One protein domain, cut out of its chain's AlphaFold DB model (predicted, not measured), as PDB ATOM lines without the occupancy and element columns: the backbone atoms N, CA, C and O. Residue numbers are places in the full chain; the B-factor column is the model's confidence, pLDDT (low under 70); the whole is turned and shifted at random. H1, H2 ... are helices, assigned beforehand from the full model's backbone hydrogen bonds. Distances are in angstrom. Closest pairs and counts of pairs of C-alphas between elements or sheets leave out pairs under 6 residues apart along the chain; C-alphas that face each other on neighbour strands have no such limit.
ATOM      1  N   GLY A 314     108.624 111.255 124.569       87.75
ATOM      2  CA  GLY A 314     108.467 112.446 125.402       87.75
ATOM      3  C   GLY A 314     107.756 112.143 126.729       87.75
ATOM      4  O   GLY A 314     108.135 111.220 127.450       87.75
ATOM      5  N   SER A 315     106.746 112.945 127.078       86.06
ATOM      6  CA  SER A 315     105.885 112.693 128.241       86.06
ATOM      7  C   SER A 315     104.963 111.502 127.997       86.06
ATOM      8  O   SER A 315     104.420 111.373 126.907       86.06
ATOM      9  N   LEU A 316     104.723 110.695 129.027       88.69
ATOM     10  CA  LEU A 316     103.817 109.553 128.951       88.69
ATOM     11  C   LEU A 316     102.501 109.857 129.676       88.69
ATOM     12  O   LEU A 316     102.511 110.262 130.836       88.69
ATOM     13  N   SER A 317     101.382 109.657 128.983       89.69
ATOM     14  CA  SER A 317     100.016 109.870 129.477       89.69
ATOM     15  C   SER A 317      99.100 108.687 129.147       89.69
ATOM     16  O   SER A 317      99.429 107.837 128.320       89.69
ATOM     17  N   ASP A 318      97.912 108.635 129.752       88.81
ATOM     18  CA  ASP A 318      96.931 107.585 129.449       88.81
ATOM     19  C   ASP A 318      96.530 107.546 127.961       88.81
ATOM     20  O   ASP A 318      96.350 106.467 127.387       88.81
ATOM     21  N   ASP A 319      96.440 108.712 127.317       91.56
ATOM     22  CA  ASP A 319      96.140 108.804 125.888       91.56
ATOM     23  C   ASP A 319      97.279 108.230 125.034       91.56
ATOM     24  O   ASP A 319      97.010 107.615 124.002       91.56
ATOM     25  N   ASP A 320      98.537 108.356 125.470       94.31
ATOM     26  CA  ASP A 320      99.682 107.735 124.793       94.31
ATOM     27  C   ASP A 320      99.630 106.209 124.893       94.31
ATOM     28  O   ASP A 320      99.896 105.518 123.909       94.31
ATOM     29  N   ALA A 321      99.242 105.672 126.056       93.69
ATOM     30  CA  ALA A 321      99.079 104.231 126.242       93.69
ATOM     31  C   ALA A 321      98.006 103.673 125.294       93.69
ATOM     32  O   ALA A 321      98.224 102.657 124.629       93.69
ATOM     33  N   ARG A 322      96.867 104.368 125.176       94.12
ATOM     34  CA  ARG A 322      95.792 104.007 124.239       94.12
ATOM     35  C   ARG A 322      96.272 104.036 122.789       94.12
ATOM     36  O   ARG A 322      95.983 103.115 122.026       94.12
ATOM     37  N   GLU A 323      97.000 105.084 122.420       95.06
ATOM     38  CA  GLU A 323      97.469 105.280 121.052       95.06
ATOM     39  C   GLU A 323      98.502 104.217 120.646       95.06
ATOM     40  O   GLU A 323      98.386 103.621 119.575       95.06
ATOM     41  N   LEU A 324      99.451 103.888 121.528       95.06
ATOM     42  CA  LEU A 324     100.439 102.832 121.285       95.06
ATOM     43  C   LEU A 324      99.784 101.457 121.105       95.06
ATOM     44  O   LEU A 324     100.170 100.715 120.203       95.06
ATOM     45  N   VAL A 325      98.759 101.121 121.898       92.81
ATOM     46  CA  VAL A 325      98.001  99.869 121.710       92.81
ATOM     47  C   VAL A 325      97.278  99.862 120.363       92.81
ATOM     48  O   VAL A 325      97.275  98.835 119.683       92.81
ATOM     49  N   ARG A 326      96.732 101.003 119.917       92.69
ATOM     50  CA  ARG A 326      96.152 101.113 118.569       92.69
ATOM     51  C   ARG A 326      97.194 100.842 117.484       92.69
ATOM     52  O   ARG A 326      96.879 100.168 116.507       92.69
ATOM     53  N   PHE A 327      98.421 101.333 117.649       92.25
ATOM     54  CA  PHE A 327      99.493 101.074 116.687       92.25
ATOM     55  C   PHE A 327      99.847  99.588 116.622       92.25
ATOM     56  O   PHE A 327      99.975  99.036 115.534       92.25
ATOM     57  N   VAL A 328      99.938  98.923 117.777       89.81
ATOM     58  CA  VAL A 328     100.170  97.472 117.846       89.81
ATOM     59  C   VAL A 328      99.033  96.702 117.178       89.81
ATOM     60  O   VAL A 328      99.294  95.753 116.446       89.81
ATOM     61  N   ALA A 329      97.785  97.126 117.385       88.00
ATOM     62  CA  ALA A 329      96.618  96.513 116.757       88.00
ATOM     63  C   ALA A 329      96.615  96.668 115.226       88.00
ATOM     64  O   ALA A 329      96.109  95.796 114.519       88.00
ATOM     65  N   ALA A 330      97.174  97.765 114.710       85.69
ATOM     66  CA  ALA A 330      97.343  97.990 113.277       85.69
ATOM     67  C   ALA A 330      98.526  97.194 112.684       85.69
ATOM     68  O   ALA A 330      98.510  96.867 111.496       85.69
ATOM     69  N   ASP A 331      99.531  96.841 113.494       85.38
ATOM     70  CA  ASP A 331     100.688  96.053 113.067       85.38
ATOM     71  C   ASP A 331     100.442  94.536 113.146       85.38
ATOM     72  O   ASP A 331     100.706  93.853 114.145       85.38
ATOM     73  N   SER A 332     100.016  93.979 112.013       76.94
ATOM     74  CA  SER A 332      99.853  92.529 111.851       76.94
ATOM     75  C   SER A 332     101.153  91.724 112.016       76.94
ATOM     76  O   SER A 332     101.081  90.547 112.378       76.94
ATOM     77  N   SER A 333     102.332  92.326 111.801       81.75
ATOM     78  CA  SER A 333     103.620  91.620 111.874       81.75
ATOM     79  C   SER A 333     104.072  91.342 113.310       81.75
ATOM     80  O   SER A 333     104.770  90.362 113.563       81.75
ATOM     81  N   GLY A 334     103.670  92.200 114.253       80.56
ATOM     82  CA  GLY A 334     104.118  92.180 115.644       80.56
ATOM     83  C   GLY A 334     105.529  92.714 115.874       80.56
ATOM     84  O   GLY A 334     105.953  92.825 117.026       80.56
ATOM     85  N   LEU A 335     106.236  93.093 114.809       86.38
ATOM     86  CA  LEU A 335     107.576  93.662 114.889       86.38
ATOM     87  C   LEU A 335     107.555  95.066 115.491       86.38
ATOM     88  O   LEU A 335     108.505  95.441 116.167       86.38
ATOM     89  N   LEU A 336     106.473  95.835 115.330       89.00
ATOM     90  CA  LEU A 336     106.373  97.173 115.915       89.00
ATOM     91  C   LEU A 336     106.423  97.116 117.445       89.00
ATOM     92  O   LEU A 336     107.143  97.887 118.082       89.00
ATOM     93  N   LEU A 337     105.686  96.175 118.039       89.62
ATOM     94  CA  LEU A 337     105.718  95.976 119.483       89.62
ATOM     95  C   LEU A 337     107.126  95.563 119.929       89.62
ATOM     96  O   LEU A 337     107.711  96.205 120.800       89.62
ATOM     97  N   LYS A 338     107.670  94.519 119.298       88.25
ATOM     98  CA  LYS A 338     108.922  93.877 119.702       88.25
ATOM     99  C   LYS A 338     110.167  94.738 119.463       88.25
ATOM    100  O   LYS A 338     111.021  94.819 120.338       88.25
ATOM    101  N   ASP A 339     110.269  95.378 118.301       89.75
ATOM    102  CA  ASP A 339     111.508  96.001 117.814       89.75
ATOM    103  C   ASP A 339     111.513  97.533 117.953       89.75
ATOM    104  O   ASP A 339     112.532  98.172 117.671       89.75
ATOM    105  N   ARG A 340     110.385  98.152 118.339       91.44
ATOM    106  CA  ARG A 340     110.273  99.614 118.513       91.44
ATOM    107  C   ARG A 340     109.703 100.002 119.872       91.44
ATOM    108  O   ARG A 340     110.360 100.728 120.611       91.44
ATOM    109  N   ILE A 341     108.510  99.514 120.222       92.94
ATOM    110  CA  ILE A 341     107.798  99.980 121.424       92.94
ATOM    111  C   ILE A 341     108.442  99.444 122.706       92.94
ATOM    112  O   ILE A 341     108.775 100.231 123.588       92.94
ATOM    113  N   VAL A 342     108.652  98.127 122.816       92.44
ATOM    114  CA  VAL A 342     109.196  97.505 124.037       92.44
ATOM    115  C   VAL A 342     110.601  98.011 124.383       92.44
ATOM    116  O   VAL A 342     110.788  98.429 125.527       92.44
ATOM    117  N   PRO A 343     111.574  98.057 123.446       92.12
ATOM    118  CA  PRO A 343     112.905  98.578 123.748       92.12
ATOM    119  C   PRO A 343     112.850 100.029 124.223       92.12
ATOM    120  O   PRO A 343     113.505 100.384 125.200       92.12
ATOM    121  N   ARG A 344     112.012 100.859 123.586       92.31
ATOM    122  CA  ARG A 344     111.918 102.273 123.948       92.31
ATOM    123  C   ARG A 344     111.272 102.488 125.313       92.31
ATOM    124  O   ARG A 344     111.748 103.315 126.088       92.31
ATOM    125  N   LEU A 345     110.213 101.743 125.628       91.50
ATOM    126  CA  LEU A 345     109.597 101.781 126.953       91.50
ATOM    127  C   LEU A 345     110.575 101.331 128.040       91.50
ATOM    128  O   LEU A 345     110.674 101.999 129.065       91.50
ATOM    129  N   HIS A 346     111.334 100.261 127.795       89.44
ATOM    130  CA  HIS A 346     112.350  99.780 128.730       89.44
ATOM    131  C   HIS A 346     113.381 100.872 129.071       89.44
ATOM    132  O   HIS A 346     113.635 101.111 130.245       89.44
ATOM    133  N   GLU A 347     113.909 101.596 128.075       87.88
ATOM    134  CA  GLU A 347     114.836 102.725 128.296       87.88
ATOM    135  C   GLU A 347     114.209 103.879 129.099       87.88
ATOM    136  O   GLU A 347     114.873 104.536 129.901       87.88
ATOM    137  N   ILE A 348     112.921 104.170 128.888       86.50
ATOM    138  CA  ILE A 348     112.253 105.294 129.561       86.50
ATOM    139  C   ILE A 348     112.038 105.005 131.052       86.50
ATOM    140  O   ILE A 348     112.053 105.941 131.863       86.50
ATOM    141  N   PHE A 349     111.851 103.742 131.439       82.62
ATOM    142  CA  PHE A 349     111.586 103.364 132.829       82.62
ATOM    143  C   PHE A 349     112.826 103.326 133.736       82.62
ATOM    144  O   PHE A 349     112.667 103.162 134.941       82.62
ATOM    145  N   ASP A 350     114.022 103.641 133.227       71.31
ATOM    146  CA  ASP A 350     115.247 103.773 134.039       71.31
ATOM    147  C   ASP A 350     115.162 104.863 135.129       71.31
ATOM    148  O   ASP A 350     115.951 104.878 136.074       71.31
ATOM    149  N   THR A 351     114.215 105.805 135.013       67.81
ATOM    150  CA  THR A 351     113.982 106.856 136.019       67.81
ATOM    151  C   THR A 351     112.548 106.820 136.549       67.81
ATOM    152  O   THR A 351     111.608 106.956 135.757       67.81
ATOM    153  N   PRO A 352     112.358 106.685 137.873       64.62
ATOM    154  CA  PRO A 352     111.058 106.413 138.472       64.62
ATOM    155  C   PRO A 352     110.181 107.669 138.539       64.62
ATOM    156  O   PRO A 352     110.593 108.671 139.126       64.62
ATOM    157  N   THR A 353     108.969 107.629 137.966       76.69
ATOM    158  CA  THR A 353     107.943 108.657 138.217       76.69
ATOM    159  C   THR A 353     106.531 108.054 138.327       76.69
ATOM    160  O   THR A 353     106.248 107.005 137.735       76.69
ATOM    161  N   PRO A 354     105.615 108.711 139.055       77.19
ATOM    162  CA  PRO A 354     104.219 108.280 139.175       77.19
ATOM    163  C   PRO A 354     103.492 108.229 137.828       77.19
ATOM    164  O   PRO A 354     102.761 107.285 137.548       77.19
ATOM    165  N   GLU A 355     103.750 109.193 136.945       80.62
ATOM    166  CA  GLU A 355     103.139 109.280 135.612       80.62
ATOM    167  C   GLU A 355     103.548 108.088 134.742       80.62
ATOM    168  O   GLU A 355     102.724 107.504 134.040       80.62
ATOM    169  N   LYS A 356     104.817 107.675 134.841       86.06
ATOM    170  CA  LYS A 356     105.331 106.472 134.182       86.06
ATOM    171  C   LYS A 356     104.679 105.203 134.721       86.06
ATOM    172  O   LYS A 356     104.366 104.317 133.932       86.06
ATOM    173  N   THR A 357     104.441 105.139 136.035       85.12
ATOM    174  CA  THR A 357     103.728 104.025 136.680       85.12
ATOM    175  C   THR A 357     102.294 103.925 136.158       85.12
ATOM    176  O   THR A 357     101.884 102.866 135.688       85.12
ATOM    177  N   ALA A 358     101.553 105.037 136.159       85.25
ATOM    178  CA  ALA A 358     100.192 105.100 135.627       85.25
ATOM    179  C   ALA A 358     100.136 104.650 134.163       85.25
ATOM    180  O   ALA A 358      99.339 103.785 133.793       85.25
ATOM    181  N   PHE A 359     101.031 105.209 133.342       90.62
ATOM    182  CA  PHE A 359     101.135 104.878 131.931       90.62
ATOM    183  C   PHE A 359     101.369 103.381 131.722       90.62
ATOM    184  O   PHE A 359     100.672 102.777 130.910       90.62
ATOM    185  N   ILE A 360     102.327 102.767 132.431       90.75
ATOM    186  CA  ILE A 360     102.679 101.370 132.154       90.75
ATOM    187  C   ILE A 360     101.568 100.410 132.571       90.75
ATOM    188  O   ILE A 360     101.312  99.442 131.861       90.75
ATOM    189  N   MET A 361     100.870 100.698 133.672       90.12
ATOM    190  CA  MET A 361      99.759  99.868 134.146       90.12
ATOM    191  C   MET A 361      98.602  99.921 133.147       90.12
ATOM    192  O   MET A 361      98.081  98.880 132.755       90.12
ATOM    193  N   SER A 362      98.299 101.119 132.645       90.88
ATOM    194  CA  SER A 362      97.306 101.343 131.594       90.88
ATOM    195  C   SER A 362      97.698 100.716 130.243       90.88
ATOM    196  O   SER A 362      96.874 100.104 129.562       90.88
ATOM    197  N   PHE A 363      98.966 100.824 129.835       93.31
ATOM    198  CA  PHE A 363      99.459 100.224 128.591       93.31
ATOM    199  C   PHE A 363      99.397  98.695 128.641       93.31
ATOM    200  O   PHE A 363      98.871  98.071 127.720       93.31
ATOM    201  N   LEU A 364      99.905  98.097 129.723       93.06
ATOM    202  CA  LEU A 364      99.907  96.652 129.909       93.06
ATOM    203  C   LEU A 364      98.472  96.107 129.991       93.06
ATOM    204  O   LEU A 364      98.157  95.151 129.284       93.06
ATOM    205  N   SER A 365      97.574  96.731 130.766       92.06
ATOM    206  CA  SER A 365      96.188  96.251 130.887       92.06
ATOM    207  C   SER A 365      95.505  96.183 129.514       92.06
ATOM    208  O   SER A 365      95.008  95.132 129.104       92.06
ATOM    209  N   ARG A 366      95.621  97.258 128.730       92.56
ATOM    210  CA  ARG A 366      95.024  97.371 127.391       92.56
ATOM    211  C   ARG A 366      95.649  96.447 126.357       92.56
ATOM    212  O   ARG A 366      94.929  95.898 125.522       92.56
ATOM    213  N   ILE A 367      96.974  96.291 126.364       90.69
ATOM    214  CA  ILE A 367      97.634  95.445 125.367       90.69
ATOM    215  C   ILE A 367      97.312  93.967 125.600       90.69
ATOM    216  O   ILE A 367      97.095  93.224 124.644       90.69
ATOM    217  N   TYR A 368      97.204  93.550 126.862       90.25
ATOM    218  CA  TYR A 368      96.788  92.200 127.212       90.25
ATOM    219  C   TYR A 368      95.348  91.918 126.783       90.25
ATOM    220  O   TYR A 368      95.101  90.916 126.110       90.25
ATOM    221  N   ASP A 369      94.417  92.830 127.075       88.94
ATOM    222  CA  ASP A 369      93.018  92.714 126.644       88.94
ATOM    223  C   ASP A 369      92.886  92.638 125.118       88.94
ATOM    224  O   ASP A 369      92.103  91.845 124.576       88.94
ATOM    225  N   HIS A 370      93.696  93.417 124.397       88.19
ATOM    226  CA  HIS A 370      93.762  93.349 122.942       88.19
ATOM    227  C   HIS A 370      94.192  91.953 122.453       88.19
ATOM    228  O   HIS A 370      93.545  91.368 121.581       88.19
ATOM    229  N   PHE A 371      95.236  91.365 123.035       83.81
ATOM    230  CA  PHE A 371      95.684  90.026 122.639       83.81
ATOM    231  C   PHE A 371      94.715  88.916 123.055       83.81
ATOM    232  O   PHE A 371      94.447  87.998 122.275       83.81
ATOM    233  N   ARG A 372      94.125  89.031 124.247       84.12
ATOM    234  CA  ARG A 372      93.112  88.098 124.744       84.12
ATOM    235  C   ARG A 372      91.877  88.084 123.841       84.12
ATOM    236  O   ARG A 372      91.385  87.012 123.499       84.12
ATOM    237  N   SER A 373      91.397  89.256 123.421       84.69
ATOM    238  CA  SER A 373      90.211  89.383 122.560       84.69
ATOM    239  C   SER A 373      90.443  88.919 121.121       84.69
ATOM    240  O   SER A 373      89.523  88.401 120.488       84.69
ATOM    241  N   THR A 374      91.666  89.050 120.604       78.00
ATOM    242  CA  THR A 374      92.020  88.606 119.245       78.00
ATOM    243  C   THR A 374      92.361  87.115 119.159       78.00
ATOM    244  O   THR A 374      92.524  86.593 118.056       78.00
ATOM    245  N   GLY A 375      92.472  86.407 120.293       66.50
ATOM    246  CA  GLY A 375      92.892  84.999 120.337       66.50
ATOM    247  C   GLY A 375      94.340  84.784 119.880       66.50
ATOM    248  O   GLY A 375      94.765  83.649 119.652       66.50
ATOM    249  N   SER A 376      95.100  85.871 119.730       60.84
ATOM    250  CA  SER A 376      96.497  85.849 119.331       60.84
ATOM    251  C   SER A 376      97.335  85.466 120.547       60.84
ATOM    252  O   SER A 376      97.800  86.331 121.286       60.84
ATOM    253  N   VAL A 377      97.535  84.160 120.757       55.50
ATOM    254  CA  VAL A 377      98.493  83.617 121.736       55.50
ATOM    255  C   VAL A 377      99.909  83.871 121.213       55.50
ATOM    256  O   VAL A 377     100.604  82.977 120.730       55.50
ATOM    257  N   ARG A 378     100.300  85.142 121.210       65.19
ATOM    258  CA  ARG A 378     101.633  85.589 120.830       65.19
ATOM    259  C   ARG A 378     102.588  85.132 121.937       65.19
ATOM    260  O   ARG A 378     102.456  85.540 123.088       65.19
ATOM    261  N   ALA A 379     103.486  84.202 121.605       67.44
ATOM    262  CA  ALA A 379     104.402  83.572 122.564       67.44
ATOM    263  C   ALA A 379     105.391  84.565 123.205       67.44
ATOM    264  O   ALA A 379     106.009  84.250 124.211       67.44
ATOM    265  N   ASP A 380     105.515  85.758 122.626       74.38
ATOM    266  CA  ASP A 380     106.325  86.888 123.070       74.38
ATOM    267  C   ASP A 380     105.633  87.779 124.119       74.38
ATOM    268  O   ASP A 380     106.293  88.634 124.708       74.38
ATOM    269  N   ILE A 381     104.332  87.592 124.395       81.19
ATOM    270  CA  ILE A 381     103.609  88.395 125.398       81.19
ATOM    271  C   ILE A 381     104.188  88.224 126.808       81.19
ATOM    272  O   ILE A 381     104.434  89.259 127.426       81.19
ATOM    273  N   PRO A 382     104.417  86.999 127.335       87.25
ATOM    274  CA  PRO A 382     104.990  86.829 128.671       87.25
ATOM    275  C   PRO A 382     106.348  87.524 128.807       87.25
ATOM    276  O   PRO A 382     106.547  88.278 129.757       87.25
ATOM    277  N   ASP A 383     107.233  87.342 127.821       88.00
ATOM    278  CA  ASP A 383     108.570  87.945 127.807       88.00
ATOM    279  C   ASP A 383     108.490  89.480 127.785       88.00
ATOM    280  O   ASP A 383     109.174  90.158 128.551       88.00
ATOM    281  N   MET A 384     107.622  90.048 126.940       89.94
ATOM    282  CA  MET A 384     107.385  91.494 126.872       89.94
ATOM    283  C   MET A 384     106.869  92.047 128.203       89.94
ATOM    284  O   MET A 384     107.385  93.051 128.699       89.94
ATOM    285  N   TYR A 385     105.877  91.376 128.789       92.25
ATOM    286  CA  TYR A 385     105.308  91.741 130.080       92.25
ATOM    287  C   TYR A 385     106.373  91.731 131.175       92.25
ATOM    288  O   TYR A 385     106.486  92.689 131.937       92.25
ATOM    289  N   GLU A 386     107.170  90.663 131.235       92.38
ATOM    290  CA  GLU A 386     108.236  90.511 132.217       92.38
ATOM    291  C   GLU A 386     109.284  91.620 132.081       92.38
ATOM    292  O   GLU A 386     109.638  92.249 133.079       92.38
ATOM    293  N   VAL A 387     109.746  91.905 130.859       91.88
ATOM    294  CA  VAL A 387     110.739  92.956 130.582       91.88
ATOM    295  C   VAL A 387     110.234  94.327 131.034       91.88
ATOM    296  O   VAL A 387     110.946  95.043 131.743       91.88
ATOM    297  N   LEU A 388     109.004  94.693 130.665       91.88
ATOM    298  CA  LEU A 388     108.450  96.005 131.001       91.88
ATOM    299  C   LEU A 388     108.126  96.141 132.491       91.88
ATOM    300  O   LEU A 388     108.409  97.184 133.081       91.88
ATOM    301  N   LEU A 389     107.584  95.097 133.124       91.75
ATOM    302  CA  LEU A 389     107.319  95.112 134.561       91.75
ATOM    303  C   LEU A 389     108.614  95.184 135.365       91.75
ATOM    304  O   LEU A 389     108.709  96.010 136.267       91.75
ATOM    305  N   ARG A 390     109.637  94.391 135.029       90.88
ATOM    306  CA  ARG A 390     110.938  94.459 135.715       90.88
ATOM    307  C   ARG A 390     111.581  95.840 135.607       90.88
ATOM    308  O   ARG A 390     112.201  96.277 136.572       90.88
ATOM    309  N   ALA A 391     111.416  96.524 134.476       88.88
ATOM    310  CA  ALA A 391     111.898  97.891 134.302       88.88
ATOM    311  C   ALA A 391     111.077  98.907 135.117       88.88
ATOM    312  O   ALA A 391     111.639  99.820 135.716       88.88
ATOM    313  N   ALA A 392     109.754  98.742 135.182       88.56
ATOM    314  CA  ALA A 392     108.871  99.699 135.844       88.56
ATOM    315  C   ALA A 392     108.779  99.536 137.371       88.56
ATOM    316  O   ALA A 392     108.638 100.535 138.075       88.56
ATOM    317  N   ILE A 393     108.860  98.308 137.902       88.81
ATOM    318  CA  ILE A 393     108.673  98.015 139.335       88.81
ATOM    319  C   ILE A 393     109.609  98.835 140.239       88.81
ATOM    320  O   ILE A 393     109.105  99.420 141.194       88.81
ATOM    321  N   PRO A 394     110.925  98.964 139.971       85.69
ATOM    322  CA  PRO A 394     111.807  99.783 140.807       85.69
ATOM    323  C   PRO A 394     111.339 101.237 140.945       85.69
ATOM    324  O   PRO A 394     111.636 101.890 141.943       85.69
ATOM    325  N   GLY A 395     110.605 101.734 139.944       76.88
ATOM    326  CA  GLY A 395     110.052 103.078 139.910       76.88
ATOM    327  C   GLY A 395     108.567 103.207 140.153       76.88
ATOM    328  O   GLY A 395     108.026 104.300 139.982       76.88
ATOM    329  N   PHE A 396     107.933 102.118 140.571       80.00
ATOM    330  CA  PHE A 396     106.542 102.105 140.963       80.00
ATOM    331  C   PHE A 396     106.343 103.084 142.120       80.00
ATOM    332  O   PHE A 396     107.026 102.979 143.148       80.00
ATOM    333  N   ALA A 397     105.443 104.041 141.922       77.38
ATOM    334  CA  ALA A 397     105.142 105.082 142.889       77.38
ATOM    335  C   ALA A 397     103.629 105.219 143.064       77.38
ATOM    336  O   ALA A 397     102.904 105.442 142.092       77.38
ATOM    337  N   LEU A 398     103.157 105.125 144.309       74.69
ATOM    338  CA  LEU A 398     101.741 105.336 144.654       74.69
ATOM    339  C   LEU A 398     101.423 106.807 144.956       74.69
ATOM    340  O   LEU A 398     100.275 107.163 145.204       74.69
ATOM    341  N   ARG A 399     102.438 107.678 144.920       67.44
ATOM    342  CA  ARG A 399     102.362 109.083 145.326       67.44
ATOM    343  C   ARG A 399     102.638 110.003 144.140       67.44
ATOM    344  O   ARG A 399     103.692 109.870 143.540       67.44
ATOM    345  N   LYS A 400     101.812 111.019 143.856       56.06
ATOM    346  CA  LYS A 400     102.275 112.187 143.065       56.06
ATOM    347  C   LYS A 400     103.122 113.114 143.966       56.06
ATOM    348  O   LYS A 400     102.861 113.169 145.169       56.06
ATOM    349  N   PRO A 401     104.129 113.862 143.486       52.34
ATOM    350  CA  PRO A 401     104.773 114.893 144.306       52.34
ATOM    351  C   PRO A 401     103.718 115.891 144.813       52.34
ATOM    352  O   PRO A 401     102.758 116.187 144.102       52.34
ATOM    353  N   GLU A 402     103.836 116.381 146.049       49.91
ATOM    354  CA  GLU A 402     103.042 117.544 146.465       49.91
ATOM    355  C   GLU A 402     103.587 118.762 145.717       49.91
ATOM    356  O   GLU A 402     104.643 119.300 146.059       49.91
ATOM    357  N   GLU A 418      94.060 113.739 141.217       52.09
ATOM    358  CA  GLU A 418      94.022 112.472 140.493       52.09
ATOM    359  C   GLU A 418      95.098 111.544 141.076       52.09
ATOM    360  O   GLU A 418      96.268 111.956 141.112       52.09
ATOM    361  N   PRO A 419      94.750 110.319 141.508       54.09
ATOM    362  CA  PRO A 419      95.711 109.391 142.087       54.09
ATOM    363  C   PRO A 419      96.842 109.091 141.096       54.09
ATOM    364  O   PRO A 419      96.681 109.188 139.877       54.09
ATOM    365  N   ALA A 420      98.016 108.740 141.623       63.09
ATOM    366  CA  ALA A 420      99.148 108.288 140.814       63.09
ATOM    367  C   ALA A 420      98.840 106.995 140.047       63.09
ATOM    368  O   ALA A 420      99.465 106.726 139.029       63.09
ATOM    369  N   LEU A 421      97.895 106.193 140.538       74.00
ATOM    370  CA  LEU A 421      97.585 104.883 140.000       74.00
ATOM    371  C   LEU A 421      96.109 104.550 140.220       74.00
ATOM    372  O   LEU A 421      95.564 104.783 141.295       74.00
ATOM    373  N   ASN A 422      95.472 103.959 139.214       78.62
ATOM    374  CA  ASN A 422      94.152 103.361 139.353       78.62
ATOM    375  C   ASN A 422      94.303 101.915 139.848       78.62
ATOM    376  O   ASN A 422      94.908 101.078 139.177       78.62
ATOM    377  N   GLY A 423      93.737 101.610 141.014       83.44
ATOM    378  CA  GLY A 423      93.815 100.286 141.624       83.44
ATOM    379  C   GLY A 423      93.158  99.181 140.801       83.44
ATOM    380  O   GLY A 423      93.537  98.024 140.952       83.44
ATOM    381  N   HIS A 424      92.228  99.516 139.901       87.81
ATOM    382  CA  HIS A 424      91.650  98.545 138.968       87.81
ATOM    383  C   HIS A 424      92.670  98.105 137.916       87.81
ATOM    384  O   HIS A 424      92.787  96.915 137.643       87.81
ATOM    385  N   ASP A 425      93.452  99.044 137.367       87.50
ATOM    386  CA  ASP A 425      94.534  98.700 136.442       87.50
ATOM    387  C   ASP A 425      95.571  97.831 137.159       87.50
ATOM    388  O   ASP A 425      96.009  96.818 136.622       87.50
ATOM    389  N   LEU A 426      95.898  98.157 138.415       88.75
ATOM    390  CA  LEU A 426      96.792  97.336 139.228       88.75
ATOM    391  C   LEU A 426      96.250  95.912 139.438       88.75
ATOM    392  O   LEU A 426      96.993  94.950 139.249       88.75
ATOM    393  N   ALA A 427      94.971  95.765 139.789       91.00
ATOM    394  CA  ALA A 427      94.322  94.465 139.955       91.00
ATOM    395  C   ALA A 427      94.371  93.627 138.664       91.00
ATOM    396  O   ALA A 427      94.774  92.460 138.704       91.00
ATOM    397  N   LEU A 428      94.084  94.252 137.514       92.62
ATOM    398  CA  LEU A 428      94.208  93.622 136.197       92.62
ATOM    399  C   LEU A 428      95.637  93.144 135.938       92.62
ATOM    400  O   LEU A 428      95.835  92.001 135.540       92.62
ATOM    401  N   ILE A 429      96.656  93.955 136.234       92.88
ATOM    402  CA  ILE A 429      98.051  93.524 136.064       92.88
ATOM    403  C   ILE A 429      98.386  92.313 136.943       92.88
ATOM    404  O   ILE A 429      99.039  91.386 136.460       92.88
ATOM    405  N   PHE A 430      97.910  92.251 138.190       92.44
ATOM    406  CA  PHE A 430      98.089  91.060 139.034       92.44
ATOM    407  C   PHE A 430      97.419  89.818 138.437       92.44
ATOM    408  O   PHE A 430      98.016  88.736 138.442       92.44
ATOM    409  N   GLN A 431      96.207  89.967 137.901       91.44
ATOM    410  CA  GLN A 431      95.524  88.892 137.188       91.44
ATOM    411  C   GLN A 431      96.329  88.450 135.956       91.44
ATOM    412  O   GLN A 431      96.584  87.258 135.788       91.44
ATOM    413  N   HIS A 432      96.797  89.392 135.135       92.94
ATOM    414  CA  HIS A 432      97.553  89.098 133.915       92.94
ATOM    415  C   HIS A 432      98.860  88.371 134.240       92.94
ATOM    416  O   HIS A 432      99.164  87.350 133.627       92.94
ATOM    417  N   CYS A 433      99.601  88.820 135.258       92.81
ATOM    418  CA  CYS A 433     100.818  88.145 135.709       92.81
ATOM    419  C   CYS A 433     100.556  86.702 136.156       92.81
ATOM    420  O   CYS A 433     101.375  85.828 135.875       92.81
ATOM    421  N   ARG A 434      99.421  86.422 136.812       89.75
ATOM    422  CA  ARG A 434      99.036  85.049 137.184       89.75
ATOM    423  C   ARG A 434      98.750  84.197 135.955       89.75
ATOM    424  O   ARG A 434      99.252  83.081 135.864       89.75
ATOM    425  N   GLU A 435      97.963  84.719 135.016       89.62
ATOM    426  CA  GLU A 435      97.618  84.016 133.773       89.62
ATOM    427  C   GLU A 435      98.855  83.756 132.893       89.62
ATOM    428  O   GLU A 435      98.920  82.738 132.206       89.62
ATOM    429  N   LEU A 436      99.858  84.638 132.956       90.69
ATOM    430  CA  LEU A 436     101.135  84.521 132.243       90.69
ATOM    431  C   LEU A 436     102.214  83.732 133.011       90.69
ATOM    432  O   LEU A 436     103.281  83.478 132.456       90.69
ATOM    433  N   GLY A 437     101.974  83.340 134.268       90.69
ATOM    434  CA  GLY A 437     102.951  82.618 135.097       90.69
ATOM    435  C   GLY A 437     104.140  83.463 135.586       90.69
ATOM    436  O   GLY A 437     105.192  82.916 135.918       90.69
ATOM    437  N   LEU A 438     103.993  84.788 135.653       92.94
ATOM    438  CA  LEU A 438     105.036  85.750 136.033       92.94
ATOM    439  C   LEU A 438     105.127  85.927 137.555       92.94
ATOM    440  O   LEU A 438     104.933  87.012 138.112       92.94
ATOM    441  N   GLU A 439     105.424  84.829 138.245       90.38
ATOM    442  CA  GLU A 439     105.335  84.768 139.708       90.38
ATOM    443  C   GLU A 439     106.342  85.669 140.426       90.38
ATOM    444  O   GLU A 439     106.046  86.224 141.488       90.38
ATOM    445  N   GLU A 440     107.515  85.849 139.826       92.62
ATOM    446  CA  GLU A 440     108.562  86.721 140.348       92.62
ATOM    447  C   GLU A 440     108.150  88.200 140.276       92.62
ATOM    448  O   GLU A 440     108.317  88.931 141.252       92.62
ATOM    449  N   CYS A 441     107.518  88.627 139.177       93.12
ATOM    450  CA  CYS A 441     106.993  89.989 139.038       93.12
ATOM    451  C   CYS A 441     105.915  90.286 140.086       93.12
ATOM    452  O   CYS A 441     105.950  91.347 140.703       93.12
ATOM    453  N   ILE A 442     105.010  89.336 140.354       92.56
ATOM    454  CA  ILE A 442     103.996  89.470 141.415       92.56
ATOM    455  C   ILE A 442     104.666  89.722 142.768       92.56
ATOM    456  O   ILE A 442     104.280  90.640 143.489       92.56
ATOM    457  N   ASN A 443     105.688  88.938 143.115       91.62
ATOM    458  CA  ASN A 443     106.368  89.075 144.405       91.62
ATOM    459  C   ASN A 443     107.106  90.419 144.525       91.62
ATOM    460  O   ASN A 443     107.051  91.057 145.579       91.62
ATOM    461  N   GLN A 444     107.751  90.871 143.448       92.38
ATOM    462  CA  GLN A 444     108.425  92.170 143.401       92.38
ATOM    463  C   GLN A 444     107.432  93.335 143.503       92.38
ATOM    464  O   GLN A 444     107.666  94.265 144.275       92.38
ATOM    465  N   MET A 445     106.292  93.260 142.805       91.75
ATOM    466  CA  MET A 445     105.213  94.247 142.914       91.75
ATOM    467  C   MET A 445     104.657  94.320 144.336       91.75
ATOM    468  O   MET A 445     104.521  95.416 144.865       91.75
ATOM    469  N   ILE A 446     104.392  93.179 144.988       91.62
ATOM    470  CA  ILE A 446     103.957  93.152 146.397       91.62
ATOM    471  C   ILE A 446     104.987  93.854 147.283       91.62
ATOM    472  O   ILE A 446     104.618  94.712 148.080       91.62
ATOM    473  N   GLY A 447     106.271  93.502 147.148       90.88
ATOM    474  CA  GLY A 447     107.345  94.117 147.929       90.88
ATOM    475  C   GLY A 447     107.361  95.636 147.780       90.88
ATOM    476  O   GLY A 447     107.369  96.352 148.777       90.88
ATOM    477  N   ARG A 448     107.261  96.115 146.541       88.88
ATOM    478  CA  ARG A 448     107.280  97.540 146.226       88.88
ATOM    479  C   ARG A 448     106.024  98.288 146.677       88.88
ATOM    480  O   ARG A 448     106.130  99.391 147.197       88.88
ATOM    481  N   ILE A 449     104.844  97.686 146.529       89.62
ATOM    482  CA  ILE A 449     103.585  98.245 147.038       89.62
ATOM    483  C   ILE A 449     103.665  98.430 148.555       89.62
ATOM    484  O   ILE A 449     103.262  99.472 149.055       89.62
ATOM    485  N   LEU A 450     104.222  97.457 149.283       89.12
ATOM    486  CA  LEU A 450     104.385  97.558 150.735       89.12
ATOM    487  C   LEU A 450     105.323  98.704 151.140       89.12
ATOM    488  O   LEU A 450     105.033  99.393 152.108       89.12
ATOM    489  N   GLU A 451     106.407  98.934 150.392       87.69
ATOM    490  CA  GLU A 451     107.296 100.087 150.617       87.69
ATOM    491  C   GLU A 451     106.581 101.428 150.389       87.69
ATOM    492  O   GLU A 451     106.795 102.385 151.131       87.69
ATOM    493  N   GLU A 452     105.731 101.507 149.365       84.12
ATOM    494  CA  GLU A 452     105.036 102.743 148.996       84.12
ATOM    495  C   GLU A 452     103.834 103.039 149.907       84.12
ATOM    496  O   GLU A 452     103.600 104.204 150.239       84.12
ATOM    497  N   ILE A 453     103.104 102.009 150.362       84.19
ATOM    498  CA  ILE A 453     101.932 102.141 151.249       84.19
ATOM    499  C   ILE A 453     102.294 102.858 152.555       84.19
ATOM    500  O   ILE A 453     101.518 103.696 153.011       84.19
ATOM    501  N   ASP A 454     103.476 102.598 153.121       79.69
ATOM    502  CA  ASP A 454     103.927 103.225 154.375       79.69
ATOM    503  C   ASP A 454     104.004 104.760 154.288       79.69
ATOM    504  O   ASP A 454     103.936 105.456 155.304       79.69
ATOM    505  N   THR A 455     104.151 105.303 153.077       74.94
ATOM    506  CA  THR A 455     104.296 106.748 152.825       74.94
ATOM    507  C   THR A 455     103.151 107.342 151.999       74.94
ATOM    508  O   THR A 455     103.205 108.513 151.612       74.94
ATOM    509  N   MET A 456     102.113 106.546 151.741       77.94
ATOM    510  CA  MET A 456     100.954 106.899 150.925       77.94
ATOM    511  C   MET A 456      99.995 107.841 151.670       77.94
ATOM    512  O   MET A 456      99.788 107.717 152.878       77.94
ATOM    513  N   ASP A 457      99.361 108.773 150.949       76.81
ATOM    514  CA  ASP A 457      98.244 109.545 151.505       76.81
ATOM    515  C   ASP A 457      97.017 108.631 151.644       76.81
ATOM    516  O   ASP A 457      96.570 108.004 150.683       76.81
ATOM    517  N   MET A 458      96.430 108.578 152.841       80.06
ATOM    518  CA  MET A 458      95.228 107.785 153.113       80.06
ATOM    519  C   MET A 458      94.040 108.149 152.213       80.06
ATOM    520  O   MET A 458      93.147 107.321 152.029       80.06
ATOM    521  N   LYS A 459      94.011 109.358 151.637       79.56
ATOM    522  CA  LYS A 459      92.992 109.763 150.655       79.56
ATOM    523  C   LYS A 459      93.096 109.006 149.331       79.56
ATOM    524  O   LYS A 459      92.072 108.804 148.686       79.56
ATOM    525  N   ASP A 460      94.292 108.557 148.957       79.56
ATOM    526  CA  ASP A 460      94.543 107.836 147.706       79.56
ATOM    527  C   ASP A 460      94.257 106.325 147.848       79.56
ATOM    528  O   ASP A 460      94.178 105.597 146.854       79.56
ATOM    529  N   PHE A 461      94.101 105.819 149.081       84.94
ATOM    530  CA  PHE A 461      93.910 104.389 149.361       84.94
ATOM    531  C   PHE A 461      92.675 103.787 148.665       84.94
ATOM    532  O   PHE A 461      92.824 102.739 148.023       84.94
ATOM    533  N   PRO A 462      91.480 104.421 148.713       87.44
ATOM    534  CA  PRO A 462      90.279 103.876 148.081       87.44
ATOM    535  C   PRO A 462      90.387 103.749 146.560       87.44
ATOM    536  O   PRO A 462      89.739 102.888 145.976       87.44
ATOM    537  N   THR A 463      91.181 104.602 145.910       84.38
ATOM    538  CA  THR A 463      91.322 104.625 144.449       84.38
ATOM    539  C   THR A 463      92.510 103.810 143.955       84.38
ATOM    540  O   THR A 463      92.435 103.275 142.852       84.38
ATOM    541  N   SER A 464      93.575 103.672 144.754       84.75
ATOM    542  CA  SER A 464      94.831 103.047 144.307       84.75
ATOM    543  C   SER A 464      95.021 101.609 144.799       84.75
ATOM    544  O   SER A 464      95.533 100.785 144.050       84.75
ATOM    545  N   ILE A 465      94.626 101.284 146.040       88.75
ATOM    546  CA  ILE A 465      94.933  99.981 146.669       88.75
ATOM    547  C   ILE A 465      93.683  99.163 146.977       88.75
ATOM    548  O   ILE A 465      93.690  97.950 146.777       88.75
ATOM    549  N   LEU A 466      92.598  99.800 147.425       90.69
ATOM    550  CA  LEU A 466      91.370  99.086 147.781       90.69
ATOM    551  C   LEU A 466      90.841  98.168 146.656       90.69
ATOM    552  O   LEU A 466      90.543  97.017 146.977       90.69
ATOM    553  N   PRO A 467      90.807  98.575 145.367       93.12
ATOM    554  CA  PRO A 467      90.325  97.693 144.302       93.12
ATOM    555  C   PRO A 467      91.165  96.413 144.157       93.12
ATOM    556  O   PRO A 467      90.616  95.328 143.991       93.12
ATOM    557  N   LEU A 468      92.493  96.511 144.311       91.94
ATOM    558  CA  LEU A 468      93.385  95.347 144.310       91.94
ATOM    559  C   LEU A 468      93.057  94.392 145.466       91.94
ATOM    560  O   LEU A 468      93.015  93.178 145.275       91.94
ATOM    561  N   LEU A 469      92.839  94.922 146.672       92.94
ATOM    562  CA  LEU A 469      92.518  94.101 147.843       92.94
ATOM    563  C   LEU A 469      91.161  93.403 147.696       92.94
ATOM    564  O   LEU A 469      91.034  92.238 148.073       92.94
ATOM    565  N   GLU A 470      90.159  94.093 147.149       94.00
ATOM    566  CA  GLU A 470      88.830  93.531 146.893       94.00
ATOM    567  C   GLU A 470      88.888  92.363 145.897       94.00
ATOM    568  O   GLU A 470      88.339  91.292 146.187       94.00
ATOM    569  N   ASP A 471      89.623  92.525 144.793       92.25
ATOM    570  CA  ASP A 471      89.822  91.468 143.796       92.25
ATOM    571  C   ASP A 471      90.602  90.279 144.373       92.25
ATOM    572  O   ASP A 471      90.159  89.130 144.270       92.25
ATOM    573  N   LEU A 472      91.705  90.529 145.088       90.94
ATOM    574  CA  LEU A 472      92.476  89.462 145.737       90.94
ATOM    575  C   LEU A 472      91.640  88.697 146.774       90.94
ATOM    576  O   LEU A 472      91.719  87.468 146.840       90.94
ATOM    577  N   LEU A 473      90.807  89.380 147.569       92.31
ATOM    578  CA  LEU A 473      89.889  88.719 148.509       92.31
ATOM    579  C   LEU A 473      88.858  87.859 147.788       92.31
ATOM    580  O   LEU A 473      88.519  86.777 148.276       92.31
ATOM    581  N   SER A 474      88.332  88.343 146.664       92.56
ATOM    582  CA  SER A 474      87.396  87.599 145.823       92.56
ATOM    583  C   SER A 474      88.027  86.291 145.346       92.56
ATOM    584  O   SER A 474      87.447  85.219 145.529       92.56
ATOM    585  N   ASP A 475      89.258  86.348 144.846       88.50
ATOM    586  CA  ASP A 475      89.945  85.185 144.284       88.50
ATOM    587  C   ASP A 475      90.441  84.203 145.353       88.50
ATOM    588  O   ASP A 475      90.366  82.984 145.165       88.50
ATOM    589  N   ILE A 476      90.845  84.702 146.527       89.50
ATOM    590  CA  ILE A 476      91.123  83.862 147.702       89.50
ATOM    591  C   ILE A 476      89.856  83.107 148.127       89.50
ATOM    592  O   ILE A 476      89.914  81.905 148.389       89.50
ATOM    593  N   LYS A 477      88.693  83.773 148.163       91.25
ATOM    594  CA  LYS A 477      87.411  83.133 148.515       91.25
ATOM    595  C   LYS A 477      86.994  82.063 147.506       91.25
ATOM    596  O   LYS A 477      86.382  81.075 147.908       91.25
ATOM    597  N   LYS A 478      87.327  82.237 146.223       91.06
ATOM    598  CA  LYS A 478      87.093  81.235 145.169       91.06
ATOM    599  C   LYS A 478      88.108  80.084 145.187       91.06
ATOM    600  O   LYS A 478      87.889  79.081 144.514       91.06
ATOM    601  N   GLY A 479      89.196  80.201 145.952       86.25
ATOM    602  CA  GLY A 479      90.282  79.217 145.984       86.25
ATOM    603  C   GLY A 479      91.220  79.286 144.774       86.25
ATOM    604  O   GLY A 479      91.981  78.351 144.539       86.25
ATOM    605  N   GLU A 480      91.178  80.380 144.011       85.12
ATOM    606  CA  GLU A 480      92.030  80.600 142.835       85.12
ATOM    607  C   GLU A 480      93.438  81.079 143.222       85.12
ATOM    608  O   GLU A 480      94.381  80.968 142.439       85.12
ATOM    609  N   VAL A 481      93.582  81.611 144.440       84.12
ATOM    610  CA  VAL A 481      94.814  82.208 144.957       84.12
ATOM    611  C   VAL A 481      95.101  81.729 146.381       84.12
ATOM    612  O   VAL A 481      94.210  81.653 147.225       84.12
ATOM    613  N   ASN A 482      96.374  81.446 146.678       83.88
ATOM    614  CA  ASN A 482      96.820  81.107 148.028       83.88
ATOM    615  C   ASN A 482      96.874  82.358 148.926       83.88
ATOM    616  O   ASN A 482      97.674  83.263 148.686       83.88
ATOM    617  N   ALA A 483      96.075  82.365 149.997       83.19
ATOM    618  CA  ALA A 483      96.004  83.463 150.960       83.19
ATOM    619  C   ALA A 483      97.355  83.815 151.607       83.19
ATOM    620  O   ALA A 483      97.637  84.992 151.826       83.19
ATOM    621  N   GLU A 484      98.220  82.829 151.877       84.62
ATOM    622  CA  GLU A 484      99.501  83.076 152.560       84.62
ATOM    623  C   GLU A 484     100.428  83.966 151.723       84.62
ATOM    624  O   GLU A 484     101.248  84.702 152.267       84.62
ATOM    625  N   ARG A 485     100.252  83.964 150.397       81.75
ATOM    626  CA  ARG A 485     101.066  84.753 149.471       81.75
ATOM    627  C   ARG A 485     100.795  86.257 149.557       81.75
ATOM    628  O   ARG A 485     101.728  87.044 149.450       81.75
ATOM    629  N   PHE A 486      99.538  86.645 149.759       85.94
ATOM    630  CA  PHE A 486      99.104  88.050 149.764       85.94
ATOM    631  C   PHE A 486      98.831  88.585 151.168       85.94
ATOM    632  O   PHE A 486      98.516  89.756 151.335       85.94
ATOM    633  N   LYS A 487      99.013  87.749 152.190       85.56
ATOM    634  CA  LYS A 487      98.773  88.063 153.601       85.56
ATOM    635  C   LYS A 487      99.469  89.322 154.110       85.56
ATOM    636  O   LYS A 487      99.018  89.870 155.095       85.56
ATOM    637  N   ARG A 488     100.568  89.757 153.488       85.88
ATOM    638  CA  ARG A 488     101.258  91.000 153.870       85.88
ATOM    639  C   ARG A 488     100.547  92.268 153.386       85.88
ATOM    640  O   ARG A 488     100.808  93.315 153.955       85.88
ATOM    641  N   LEU A 489      99.738  92.181 152.325       85.62
ATOM    642  CA  LEU A 489      98.961  93.310 151.791       85.62
ATOM    643  C   LEU A 489      97.679  93.580 152.598       85.62
ATOM    644  O   LEU A 489      97.157  94.689 152.530       85.62
ATOM    645  N   PHE A 490      97.173  92.564 153.304       84.19
ATOM    646  CA  PHE A 490      96.032  92.641 154.221       84.19
ATOM    647  C   PHE A 490      96.505  92.908 155.646       84.19
ATOM    648  O   PHE A 490      95.771  93.616 156.373       84.19
TER     649      PHE A 490
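AT A GLANCE: This is residues 314 to 402 and 418 to 490 of the 490 residues of an uncharacterized protein of Aureobasidium pullulans (UniProt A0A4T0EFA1). Three helical hairpins, H1 and H2, H3 and H4, H5 and H6, follow one another in a row and make a slab of two helix layers: H1, H3 and H5 in one layer, H2, H4 and H6 in the other. H8 extends the first layer beyond H5, short H7 sits before it, and short H9 lies near H6 and H8 at that end. The printed part has 162 residues with nine named helices, H1 to H9 in chain order, and no named strand; the class is all helix. It is compact, with a radius of gyration of the C-alphas of 15.5 A, and only just flat, spanning 43 by 40 by 22 A.

IN THESE COORDINATES: Find C-alpha 318 at (96.931, 107.585, 129.449); from there H1 runs through residues 318 to 330, 18.8 A. H2 follows at residues 335 to 348, 19.3 A, and H3, the longest, at residues 354 to 374, 30.5 A. H4 takes residues 381 to 395, 21.6 A. Past the cut, C-alpha 423 at (93.815, 100.286, 141.624) begins H5, residues 423 to 435, 18.5 A. Then come H6, residues 439 to 453, 21.1 A; H7, residues 461 to 464; H8, residues 466 to 478, 18.5 A; and H9, residues 483 to 486, ending at C-alpha 486 (99.104, 88.050, 149.764).

HOW THE PARTS SIT: Begin with H1 to H4, an up and down bundle, each helix running against the one before. In the hairpin of H1 and H2, the closest C-alphas, of Val 328 and Leu 337, are 6.0 A apart. H1 touches H3 at a shallow tilt of 30 degrees, the same way, closest at C-alphas 321 and 363, 4.7 A. H2 touches H4 at C-alphas 346 and 388, 5.9 A. Look next at H5, the hub: it touches H3 at a steep tilt of 50 degrees, with C-alphas 361 and 425 closest at 5.8 A, and H8 at C-alphas 427 and 468, 4.5 A. It also touches H7, with C-alphas 423 and 464 closest at 4.0 A. H6 touches H4 at C-alphas 393 and 445, 6.2 A. H9 is close to H8 but not clearly touching, 5.9 A between C-alphas 476 and 483. In H1, H3, H5, H6 and H8 every O i to N i+4 pair is within hydrogen-bond range, against 8 of 10 in H2 and 9 of 11 in H4; H7 and H9 are too short for such a pair.

THE WHOLE: The C-alphas farthest apart, of Ser 333 and Met 458, are 45.1 A apart. Residues 403 to 417 are not printed, and C-alphas 402 and 418 are 11.9 A apart across this cut. Of the links that are printed whole, none is long. Look for pLDDT under 70 at residues 351 to 352, 375 to 379, 399 to 402 and 418 to 420.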